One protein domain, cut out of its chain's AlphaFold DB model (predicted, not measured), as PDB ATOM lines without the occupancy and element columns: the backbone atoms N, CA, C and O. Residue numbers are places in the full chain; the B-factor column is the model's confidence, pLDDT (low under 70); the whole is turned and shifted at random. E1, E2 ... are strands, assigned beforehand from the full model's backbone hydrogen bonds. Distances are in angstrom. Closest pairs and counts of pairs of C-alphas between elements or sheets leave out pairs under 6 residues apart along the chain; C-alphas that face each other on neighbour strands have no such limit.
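What this domain is: This is residues 35 to 104 of the 220 residues of an uncharacterized protein of Alphaproteobacteria bacterium (UniProt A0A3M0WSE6). Two three-stranded sheets, E1 E8 E7 and E4 E5 E6, make a small sandwich with their strands nearly aligned, and the hairpin E2 E3 crosses one end of E4 E5 E6. The tip of that hairpin, residues 49 to 54, stands free and sticks out as an arm that makes much of the length. The printed part has 70 residues, no named helix and eight strands, E1 to E8 in order along the chain; the sheets run E1 - E8 - E7, E4 - E5 - E6 and E2 - E3, each antiparallel. The class is all strand, the whole is loose with a radius of gyration of the C-alphas of 14.3 A, and the C-alphas span 49 by 21 by 15 A.

How they stand to each other: Start at E1, residues 35 to 38, an edge strand antiparallel to E8, residues 98 to 103; N 37 and O 99 are 2.9 A apart, within hydrogen-bond range. On the other side of E8 is E7, residues 89 to 95, its hairpin partner, with N 92 and O 100 at 3.0 A. After E1 along the chain comes the hairpin of E2, residues 42 to 46, and E3, residues 57 to 61, where N 43 and O 60 are 2.9 A apart, within hydrogen-bond range. E3 runs on into E4, residues 64 to 68, across a break of 2 residues at 89 degrees. E4, E5, residues 71 to 76, and E6, residues 79 to 84, form a meander, each strand the antiparallel neighbour of the one before; N 66 and O 73 are 3.0 A apart, and N 74 and O 81 2.9 A. This sheet is twisted, with C-alphas up to 4.4 A off its best plane. The three sheets form a stack of sheets, face to face in turn: E4 E5 E6 faces E1 E8 E7 with strands at 6 degrees, and E2 E3 with strands at 83 degrees. The closest C-alphas of E4 and E7 are those of Gly 66 and Val 93, 6.4 A; those of E3 and E5 are Leu 60 and Tyr 76, 5.5 A. E1 and E5 are apart.

Where its parts are: Find C-alpha 35 at (207.483, 341.913, 306.687), where E1 begins; it is 10.3 A long. E2 measures 13.0 A, E3 13.1 A, E4 12.4 A, E5 15.8 A and E6 16.8 A. E7, the longest strand by residues, begins at C-alpha 89 at (214.905, 340.093, 310.895) and measures 18.2 A. E8 measures 16.7 A and ends at C-alpha 103 at (211.664, 338.437, 313.041).

The domain as a whole: The C-alphas farthest apart are those of Gly 52 and Thr 104, 49.1 A. The printed part has no cut. No link is long; the link E2 to E3 is short, with 10 residues, and the others are tight. The mean pLDDT of the printed part is 87.1, and residue 48 is under 70.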
ATOM      1  N   ARG A  35     207.495 340.749 307.570       85.75
ATOM      2  CA  ARG A  35     207.483 341.913 306.687       85.75
ATOM      3  C   ARG A  35     207.786 341.450 305.278       85.75
ATOM      4  O   ARG A  35     208.801 340.790 305.058       85.75
ATOM      5  N   ASP A  36     206.912 341.799 304.350       90.81
ATOM      6  CA  ASP A  36     207.105 341.506 302.940       90.81
ATOM      7  C   ASP A  36     207.621 342.771 302.236       90.81
ATOM      8  O   ASP A  36     207.185 343.886 302.526       90.81
ATOM      9  N   TYR A  37     208.589 342.595 301.339       91.31
ATOM     10  CA  TYR A  37     209.156 343.664 300.520       91.31
ATOM     11  C   TYR A  37     209.117 343.252 299.055       91.31
ATOM     12  O   TYR A  37     209.319 342.080 298.727       91.31
ATOM     13  N   SER A  38     208.902 344.218 298.171       93.94
ATOM     14  CA  SER A  38     208.873 343.993 296.730       93.94
ATOM     15  C   SER A  38     209.851 344.900 295.999       93.94
ATOM     16  O   SER A  38     209.933 346.096 296.281       93.94
ATOM     17  N   CYS A  39     210.547 344.333 295.022       91.69
ATOM     18  CA  CYS A  39     211.224 345.097 293.993       91.69
ATOM     19  C   CYS A  39     210.184 345.704 293.045       91.69
ATOM     20  O   CYS A  39     209.246 345.007 292.650       91.69
ATOM     21  N   PRO A  40     210.361 346.962 292.621       92.44
ATOM     22  CA  PRO A  40     209.655 347.492 291.462       92.44
ATOM     23  C   PRO A  40     209.839 346.583 290.235       92.44
ATOM     24  O   PRO A  40     210.940 346.090 289.989       92.44
ATOM     25  N   ALA A  41     208.794 346.370 289.432       89.00
ATOM     26  CA  ALA A  41     208.920 345.592 288.190       89.00
ATOM     27  C   ALA A  41     209.890 346.256 287.191       89.00
ATOM     28  O   ALA A  41     210.588 345.583 286.428       89.00
ATOM     29  N   SER A  42     209.963 347.584 287.242       87.06
ATOM     30  CA  SER A  42     210.930 348.407 286.531       87.06
ATOM     31  C   SER A  42     211.454 349.522 287.431       87.06
ATOM     32  O   SER A  42     210.772 349.966 288.355       87.06
ATOM     33  N   ALA A  43     212.671 349.978 287.158       83.31
ATOM     34  CA  ALA A  43     213.291 351.096 287.854       83.31
ATOM     35  C   ALA A  43     213.831 352.112 286.843       83.31
ATOM     36  O   ALA A  43     214.425 351.738 285.829       83.31
ATOM     37  N   ARG A  44     213.627 353.402 287.128       83.12
ATOM     38  CA  ARG A  44     214.304 354.502 286.433       83.12
ATOM     39  C   ARG A  44     215.671 354.680 287.070       83.12
ATOM     40  O   ARG A  44     215.751 355.053 288.237       83.12
ATOM     41  N   ILE A  45     216.722 354.381 286.320       75.00
ATOM     42  CA  ILE A  45     218.097 354.455 286.807       75.00
ATOM     43  C   ILE A  45     218.830 355.503 285.978       75.00
ATOM     44  O   ILE A  45     218.925 355.394 284.755       75.00
ATOM     45  N   ALA A  46     219.294 356.542 286.666       76.56
ATOM     46  CA  ALA A  46     220.178 357.548 286.107       76.56
ATOM     47  C   ALA A  46     221.621 357.080 286.310       76.56
ATOM     48  O   ALA A  46     222.012 356.747 287.430       76.56
ATOM     49  N   ALA A  47     222.398 357.043 285.234       70.50
ATOM     50  CA  ALA A  47     223.847 356.965 285.342       70.50
ATOM     51  C   ALA A  47     224.389 358.390 285.479       70.50
ATOM     52  O   ALA A  47     223.995 359.268 284.709       70.50
ATOM     53  N   SER A  48     225.267 358.621 286.453       67.81
ATOM     54  CA  SER A  48     225.966 359.898 286.582       67.81
ATOM     55  C   SER A  48     226.882 360.082 285.373       67.81
ATOM     56  O   SER A  48     227.797 359.282 285.175       67.81
ATOM     57  N   ALA A  49     226.626 361.102 284.554       72.25
ATOM     58  CA  ALA A  49     227.515 361.460 283.457       72.25
ATOM     59  C   ALA A  49     228.700 362.309 283.968       72.25
ATOM     60  O   ALA A  49     228.541 363.049 284.944       72.25
ATOM     61  N   PRO A  50     229.884 362.224 283.335       80.50
ATOM     62  CA  PRO A  50     230.978 363.164 283.574       80.50
ATOM     63  C   PRO A  50     230.563 364.619 283.297       80.50
ATOM     64  O   PRO A  50     229.593 364.875 282.579       80.50
ATOM     65  N   ALA A  51     231.318 365.581 283.832       74.38
ATOM     66  CA  ALA A  51     231.060 367.004 283.605       74.38
ATOM     67  C   ALA A  51     231.008 367.340 282.098       74.38
ATOM     68  O   ALA A  51     231.847 366.878 281.326       74.38
ATOM     69  N   GLY A  52     230.008 368.131 281.684       79.88
ATOM     70  CA  GLY A  52     229.783 368.525 280.284       79.88
ATOM     71  C   GLY A  52     228.908 367.572 279.453       79.88
ATOM     72  O   GLY A  52     228.588 367.900 278.315       79.88
ATOM     73  N   TRP A  53     228.478 366.432 280.007       73.38
ATOM     74  CA  TRP A  53     227.622 365.450 279.326       73.38
ATOM     75  C   TRP A  53     226.219 365.374 279.941       73.38
ATOM     76  O   TRP A  53     226.030 365.584 281.138       73.38
ATOM     77  N   MET A  54     225.216 365.026 279.129       72.25
ATOM     78  CA  MET A  54     223.850 364.801 279.611       72.25
ATOM     79  C   MET A  54     223.695 363.411 280.241       72.25
ATOM     80  O   MET A  54     224.006 362.392 279.621       72.25
ATOM     81  N   SER A  55     223.132 363.355 281.449       76.81
ATOM     82  CA  SER A  55     222.728 362.096 282.086       76.81
ATOM     83  C   SER A  55     221.516 361.492 281.369       76.81
ATOM     84  O   SER A  55     220.482 362.142 281.221       76.81
ATOM     85  N   VAL A  56     221.609 360.223 280.963       71.75
ATOM     86  CA  VAL A  56     220.488 359.484 280.361       71.75
ATOM     87  C   VAL A  56     219.781 358.663 281.438       71.75
ATOM     88  O   VAL A  56     220.402 357.843 282.117       71.75
ATOM     89  N   VAL A  57     218.465 358.842 281.576       77.62
ATOM     90  CA  VAL A  57     217.627 357.992 282.435       77.62
ATOM     91  C   VAL A  57     217.158 356.790 281.626       77.62
ATOM     92  O   VAL A  57     216.447 356.948 280.634       77.62
ATOM     93  N   ARG A  58     217.517 355.576 282.052       80.69
ATOM     94  CA  ARG A  58     217.004 354.339 281.446       80.69
ATOM     95  C   ARG A  58     215.974 353.686 282.357       80.69
ATOM     96  O   ARG A  58     216.152 353.625 283.572       80.69
ATOM     97  N   VAL A  59     214.898 353.177 281.761       85.62
ATOM     98  CA  VAL A  59     213.941 352.305 282.448       85.62
ATOM     99  C   VAL A  59     214.414 350.871 282.259       85.62
ATOM    100  O   VAL A  59     214.375 350.345 281.149       85.62
ATOM    101  N   LEU A  60     214.874 350.244 283.336       87.50
ATOM    102  CA  LEU A  60     215.357 348.866 283.317       87.50
ATOM    103  C   LEU A  60     214.338 347.954 283.999       87.50
ATOM    104  O   LEU A  60     213.687 348.350 284.968       87.50
ATOM    105  N   ARG A  61     214.174 346.737 283.473       91.88
ATOM    106  CA  ARG A  61     213.302 345.704 284.054       91.88
ATOM    107  C   ARG A  61     214.066 344.877 285.073       91.88
ATOM    108  O   ARG A  61     215.282 344.738 284.968       91.88
ATOM    109  N   LEU A  62     213.344 344.351 286.056       92.12
ATOM    110  CA  LEU A  62     213.916 343.464 287.058       92.12
ATOM    111  C   LEU A  62     214.453 342.191 286.384       92.12
ATOM    112  O   LEU A  62     213.705 341.484 285.712       92.12
ATOM    113  N   THR A  63     215.732 341.898 286.586       94.25
ATOM    114  CA  THR A  63     216.420 340.713 286.058       94.25
ATOM    115  C   THR A  63     216.756 339.697 287.145       94.25
ATOM    116  O   THR A  63     216.916 338.520 286.840       94.25
ATOM    117  N   GLY A  64     216.835 340.116 288.412       93.56
ATOM    118  CA  GLY A  64     217.236 339.233 289.506       93.56
ATOM    119  C   GLY A  64     216.897 339.770 290.893       93.56
ATOM    120  O   GLY A  64     216.609 340.955 291.081       93.56
ATOM    121  N   THR A  65     216.922 338.878 291.884       95.81
ATOM    122  CA  THR A  65     216.764 339.228 293.301       95.81
ATOM    123  C   THR A  65     217.607 338.347 294.202       95.81
ATOM    124  O   THR A  65     217.644 337.135 294.006       95.81
ATOM    125  N   GLY A  66     218.189 338.930 295.252       94.88
ATOM    126  CA  GLY A  66     219.006 338.191 296.215       94.88
ATOM    127  C   GLY A  66     219.050 338.826 297.602       94.88
ATOM    128  O   GLY A  66     218.688 339.987 297.786       94.88
ATOM    129  N   VAL A  67     219.501 338.053 298.592       93.81
ATOM    130  CA  VAL A  67     219.841 338.554 299.932       93.81
ATOM    131  C   VAL A  67     221.325 338.286 300.163       93.81
ATOM    132  O   VAL A  67     221.720 337.137 300.326       93.81
ATOM    133  N   ILE A  68     222.154 339.331 300.117       90.56
ATOM    134  CA  ILE A  68     223.623 339.219 300.109       90.56
ATOM    135  C   ILE A  68     224.202 340.242 301.088       90.56
ATOM    136  O   ILE A  68     223.833 341.415 301.050       90.56
ATOM    137  N   GLY A  69     225.088 339.798 301.986       88.12
ATOM    138  CA  GLY A  69     225.772 340.684 302.939       88.12
ATOM    139  C   GLY A  69     224.824 341.478 303.848       88.12
ATOM    140  O   GLY A  69     225.072 342.647 304.121       88.12
ATOM    141  N   GLY A  70     223.695 340.885 304.253       88.12
ATOM    142  CA  GLY A  70     222.694 341.567 305.085       88.12
ATOM    143  C   GLY A  70     221.853 342.614 304.343       88.12
ATOM    144  O   GLY A  70     221.208 343.445 304.980       88.12
ATOM    145  N   LYS A  71     221.828 342.587 303.005       94.19
ATOM    146  CA  LYS A  71     221.013 343.478 302.171       94.19
ATOM    147  C   LYS A  71     220.101 342.680 301.247       94.19
ATOM    148  O   LYS A  71     220.504 341.653 300.710       94.19
ATOM    149  N   MET A  72     218.887 343.173 301.038       95.00
ATOM    150  CA  MET A  72     218.000 342.746 299.957       95.00
ATOM    151  C   MET A  72     218.402 343.492 298.683       95.00
ATOM    152  O   MET A  72     218.559 344.713 298.717       95.00
ATOM    153  N   ARG A  73     218.575 342.771 297.577       96.19
ATOM    154  CA  ARG A  73     219.056 343.300 296.298       96.19
ATOM    155  C   ARG A  73     218.053 343.013 295.188       96.19
ATOM    156  O   ARG A  73     217.675 341.860 294.997       96.19
ATOM    157  N   CYS A  74     217.678 344.053 294.454       94.44
ATOM    158  CA  CYS A  74     216.934 343.989 293.200       94.44
ATOM    159  C   CYS A  74     217.893 344.322 292.056       94.44
ATOM    160  O   CYS A  74     218.539 345.372 292.080       94.44
ATOM    161  N   GLU A  75     218.003 343.438 291.075       94.62
ATOM    162  CA  GLU A  75     218.924 343.579 289.946       94.62
ATOM    163  C   GLU A  75     218.151 344.019 288.707       94.62
ATOM    164  O   GLU A  75     217.094 343.472 288.407       94.62
ATOM    165  N   TYR A  76     218.680 345.017 288.007       92.06
ATOM    166  CA  TYR A  76     218.104 345.608 286.805       92.06
ATOM    167  C   TYR A  76     219.203 345.689 285.738       92.06
ATOM    168  O   TYR A  76     219.774 346.754 285.499       92.06
ATOM    169  N   GLY A  77     219.560 344.547 285.144       87.44
ATOM    170  CA  GLY A  77     220.698 344.443 284.226       87.44
ATOM    171  C   GLY A  77     222.012 344.867 284.906       87.44
ATOM    172  O   GLY A  77     222.376 344.260 285.910       87.44
ATOM    173  N   PRO A  78     222.723 345.901 284.413       85.31
ATOM    174  CA  PRO A  78     223.984 346.355 285.011       85.31
ATOM    175  C   PRO A  78     223.803 347.136 286.324       85.31
ATOM    176  O   PRO A  78     224.783 347.438 287.003       85.31
ATOM    177  N   ALA A  79     222.572 347.503 286.681       87.38
ATOM    178  CA  ALA A  79     222.291 348.325 287.846       87.38
ATOM    179  C   ALA A  79     221.620 347.527 288.972       87.38
ATOM    180  O   ALA A  79     220.963 346.511 288.748       87.38
ATOM    181  N   ARG A  80     221.765 348.009 290.211       89.88
ATOM    182  CA  ARG A  80     221.229 347.353 291.411       89.88
ATOM    183  C   ARG A  80     220.581 348.356 292.353       89.88
ATOM    184  O   ARG A  80     221.128 349.429 292.589       89.88
ATOM    185  N   LEU A  81     219.452 347.965 292.934       90.50
ATOM    186  CA  LEU A  81     218.859 348.632 294.086       90.50
ATOM    187  C   LEU A  81     219.065 347.750 295.312       90.50
ATOM    188  O   LEU A  81     218.752 346.558 295.291       90.50
ATOM    189  N   GLU A  82     219.595 348.330 296.382       92.94
ATOM    190  CA  GLU A  82     219.851 347.621 297.632       92.94
ATOM    191  C   GLU A  82     219.079 348.260 298.780       92.94
ATOM    192  O   GLU A  82     218.980 349.481 298.890       92.94
ATOM    193  N   ARG A  83     218.570 347.417 299.676       92.12
ATOM    194  CA  ARG A  83     217.974 347.838 300.939       92.12
ATOM    195  C   ARG A  83     218.555 347.000 302.077       92.12
ATOM    196  O   ARG A  83     218.553 345.775 301.961       92.12
ATOM    197  N   PRO A  84     219.014 347.602 303.185       93.25
ATOM    198  CA  PRO A  84     219.430 346.838 304.356       93.25
ATOM    199  C   PRO A  84     218.307 345.922 304.855       93.25
ATOM    200  O   PRO A  84     217.138 346.322 304.892       93.25
ATOM    201  N   VAL A  85     218.658 344.701 305.259       90.81
ATOM    202  CA  VAL A  85     217.746 343.834 306.010       90.81
ATOM    203  C   VAL A  85     217.392 344.547 307.322       90.81
ATOM    204  O   VAL A  85     218.298 345.023 308.014       90.81
ATOM    205  N   PRO A  86     216.101 344.666 307.680       87.44
ATOM    206  CA  PRO A  86     215.707 345.296 308.934       87.44
ATOM    207  C   PRO A  86     216.390 344.633 310.136       87.44
ATOM    208  O   PRO A  86     216.489 343.407 310.205       87.44
ATOM    209  N   ARG A  87     216.827 345.438 311.111       84.44
ATOM    210  CA  ARG A  87     217.419 344.915 312.351       84.44
ATOM    211  C   ARG A  87     216.449 343.958 313.042       84.44
ATOM    212  O   ARG A  87     215.272 344.275 313.187       84.44
ATOM    213  N   GLY A  88     216.959 342.807 313.480       77.62
ATOM    214  CA  GLY A  88     216.152 341.779 314.137       77.62
ATOM    215  C   GLY A  88     215.278 340.962 313.184       77.62
ATOM    216  O   GLY A  88     214.294 340.386 313.633       77.62
ATOM    217  N   TYR A  89     215.595 340.922 311.884       86.94
ATOM    218  CA  TYR A  89     214.905 340.093 310.895       86.94
ATOM    219  C   TYR A  89     215.905 339.296 310.052       86.94
ATOM    220  O   TYR A  89     217.020 339.736 309.790       86.94
ATOM    221  N   ALA A  90     215.469 338.128 309.588       88.88
ATOM    222  CA  ALA A  90     216.130 337.347 308.554       88.88
ATOM    223  C   ALA A  90     215.227 337.336 307.320       88.88
ATOM    224  O   ALA A  90     214.043 337.011 307.424       88.88
ATOM    225  N   CYS A  91     215.768 337.712 306.163       91.19
ATOM    226  CA  CYS A  91     215.012 337.814 304.917       91.19
ATOM    227  C   CYS A  91     215.418 336.725 303.930       91.19
ATOM    228  O   CYS A  91     216.582 336.338 303.863       91.19
ATOM    229  N   ARG A  92     214.460 336.269 303.123       94.56
ATOM    230  CA  ARG A  92     214.692 335.355 301.998       94.56
ATOM    231  C   ARG A  92     213.873 335.766 300.783       94.56
ATOM    232  O   ARG A  92     212.801 336.355 300.937       94.56
ATOM    233  N   VAL A  93     214.353 335.410 299.595       94.25
ATOM    234  CA  VAL A  93     213.586 335.535 298.350       94.25
ATOM    235  C   VAL A  93     212.472 334.486 298.360       94.25
ATOM    236  O   VAL A  93     212.720 333.320 298.665       94.25
ATOM    237  N   THR A  94     211.237 334.895 298.078       91.88
ATOM    238  CA  THR A  94     210.079 333.980 298.006       91.88
ATOM    239  C   THR A  94     209.540 333.802 296.598       91.88
ATOM    240  O   THR A  94     208.881 332.808 296.323       91.88
ATOM    241  N   ALA A  95     209.784 334.781 295.734       89.81
ATOM    242  CA  ALA A  95     209.466 334.785 294.314       89.81
ATOM    243  C   ALA A  95     210.344 335.859 293.645       89.81
ATOM    244  O   ALA A  95     210.869 336.717 294.367       89.81
ATOM    245  N   PRO A  96     210.483 335.871 292.308       88.94
ATOM    246  CA  PRO A  96     211.145 336.969 291.612       88.94
ATOM    247  C   PRO A  96     210.572 338.319 292.060       88.94
ATOM    248  O   PRO A  96     209.358 338.527 292.055       88.94
ATOM    249  N   GLY A  97     211.437 339.216 292.532       91.19
ATOM    250  CA  GLY A  97     211.014 340.534 293.007       91.19
ATOM    251  C   GLY A  97     210.373 340.564 294.392       91.19
ATOM    252  O   GLY A  97     209.917 341.628 294.791       91.19
ATOM    253  N   ARG A  98     210.305 339.453 295.140       94.94
ATOM    254  CA  ARG A  98     209.657 339.410 296.462       94.94
ATOM    255  C   ARG A  98     210.566 338.851 297.546       94.94
ATOM    256  O   ARG A  98     211.109 337.751 297.421       94.94
ATOM    257  N   PHE A  99     210.627 339.571 298.660       93.31
ATOM    258  CA  PHE A  99     211.306 339.159 299.880       93.31
ATOM    259  C   PHE A  99     210.308 338.983 301.011       93.31
ATOM    260  O   PHE A  99     209.400 339.796 301.182       93.31
ATOM    261  N   ARG A 100     210.550 337.969 301.837       93.75
ATOM    262  CA  ARG A 100     209.882 337.798 303.124       93.75
ATOM    263  C   ARG A 100     210.909 337.827 304.237       93.75
ATOM    264  O   ARG A 100     211.802 336.979 304.279       93.75
ATOM    265  N   CYS A 101     210.747 338.784 305.136       89.56
ATOM    266  CA  CYS A 101     211.550 338.972 306.329       89.56
ATOM    267  C   CYS A 101     210.786 338.477 307.551       89.56
ATOM    268  O   CYS A 101     209.663 338.904 307.807       89.56
ATOM    269  N   THR A 102     211.400 337.594 308.324       86.81
ATOM    270  CA  THR A 102     210.849 337.057 309.571       86.81
ATOM    271  C   THR A 102     211.668 337.558 310.745       86.81
ATOM    272  O   THR A 102     212.896 337.482 310.689       86.81
ATOM    273  N   SER A 103     211.003 338.042 311.794       81.38
ATOM    274  CA  SER A 103     211.664 338.437 313.041       81.38
ATOM    275  C   SER A 103     212.586 337.323 313.557       81.38
ATOM    276  O   SER A 103     212.165 336.171 313.667       81.38
ATOM    277  N   THR A 104     213.828 337.673 313.891       77.62
ATOM    278  CA  THR A 104     214.802 336.807 314.573       77.62
ATOM    279  C   THR A 104     214.703 336.909 316.090       77.62
ATOM    280  O   THR A 104     215.339 336.116 316.783       77.62
TER     281      THR A 104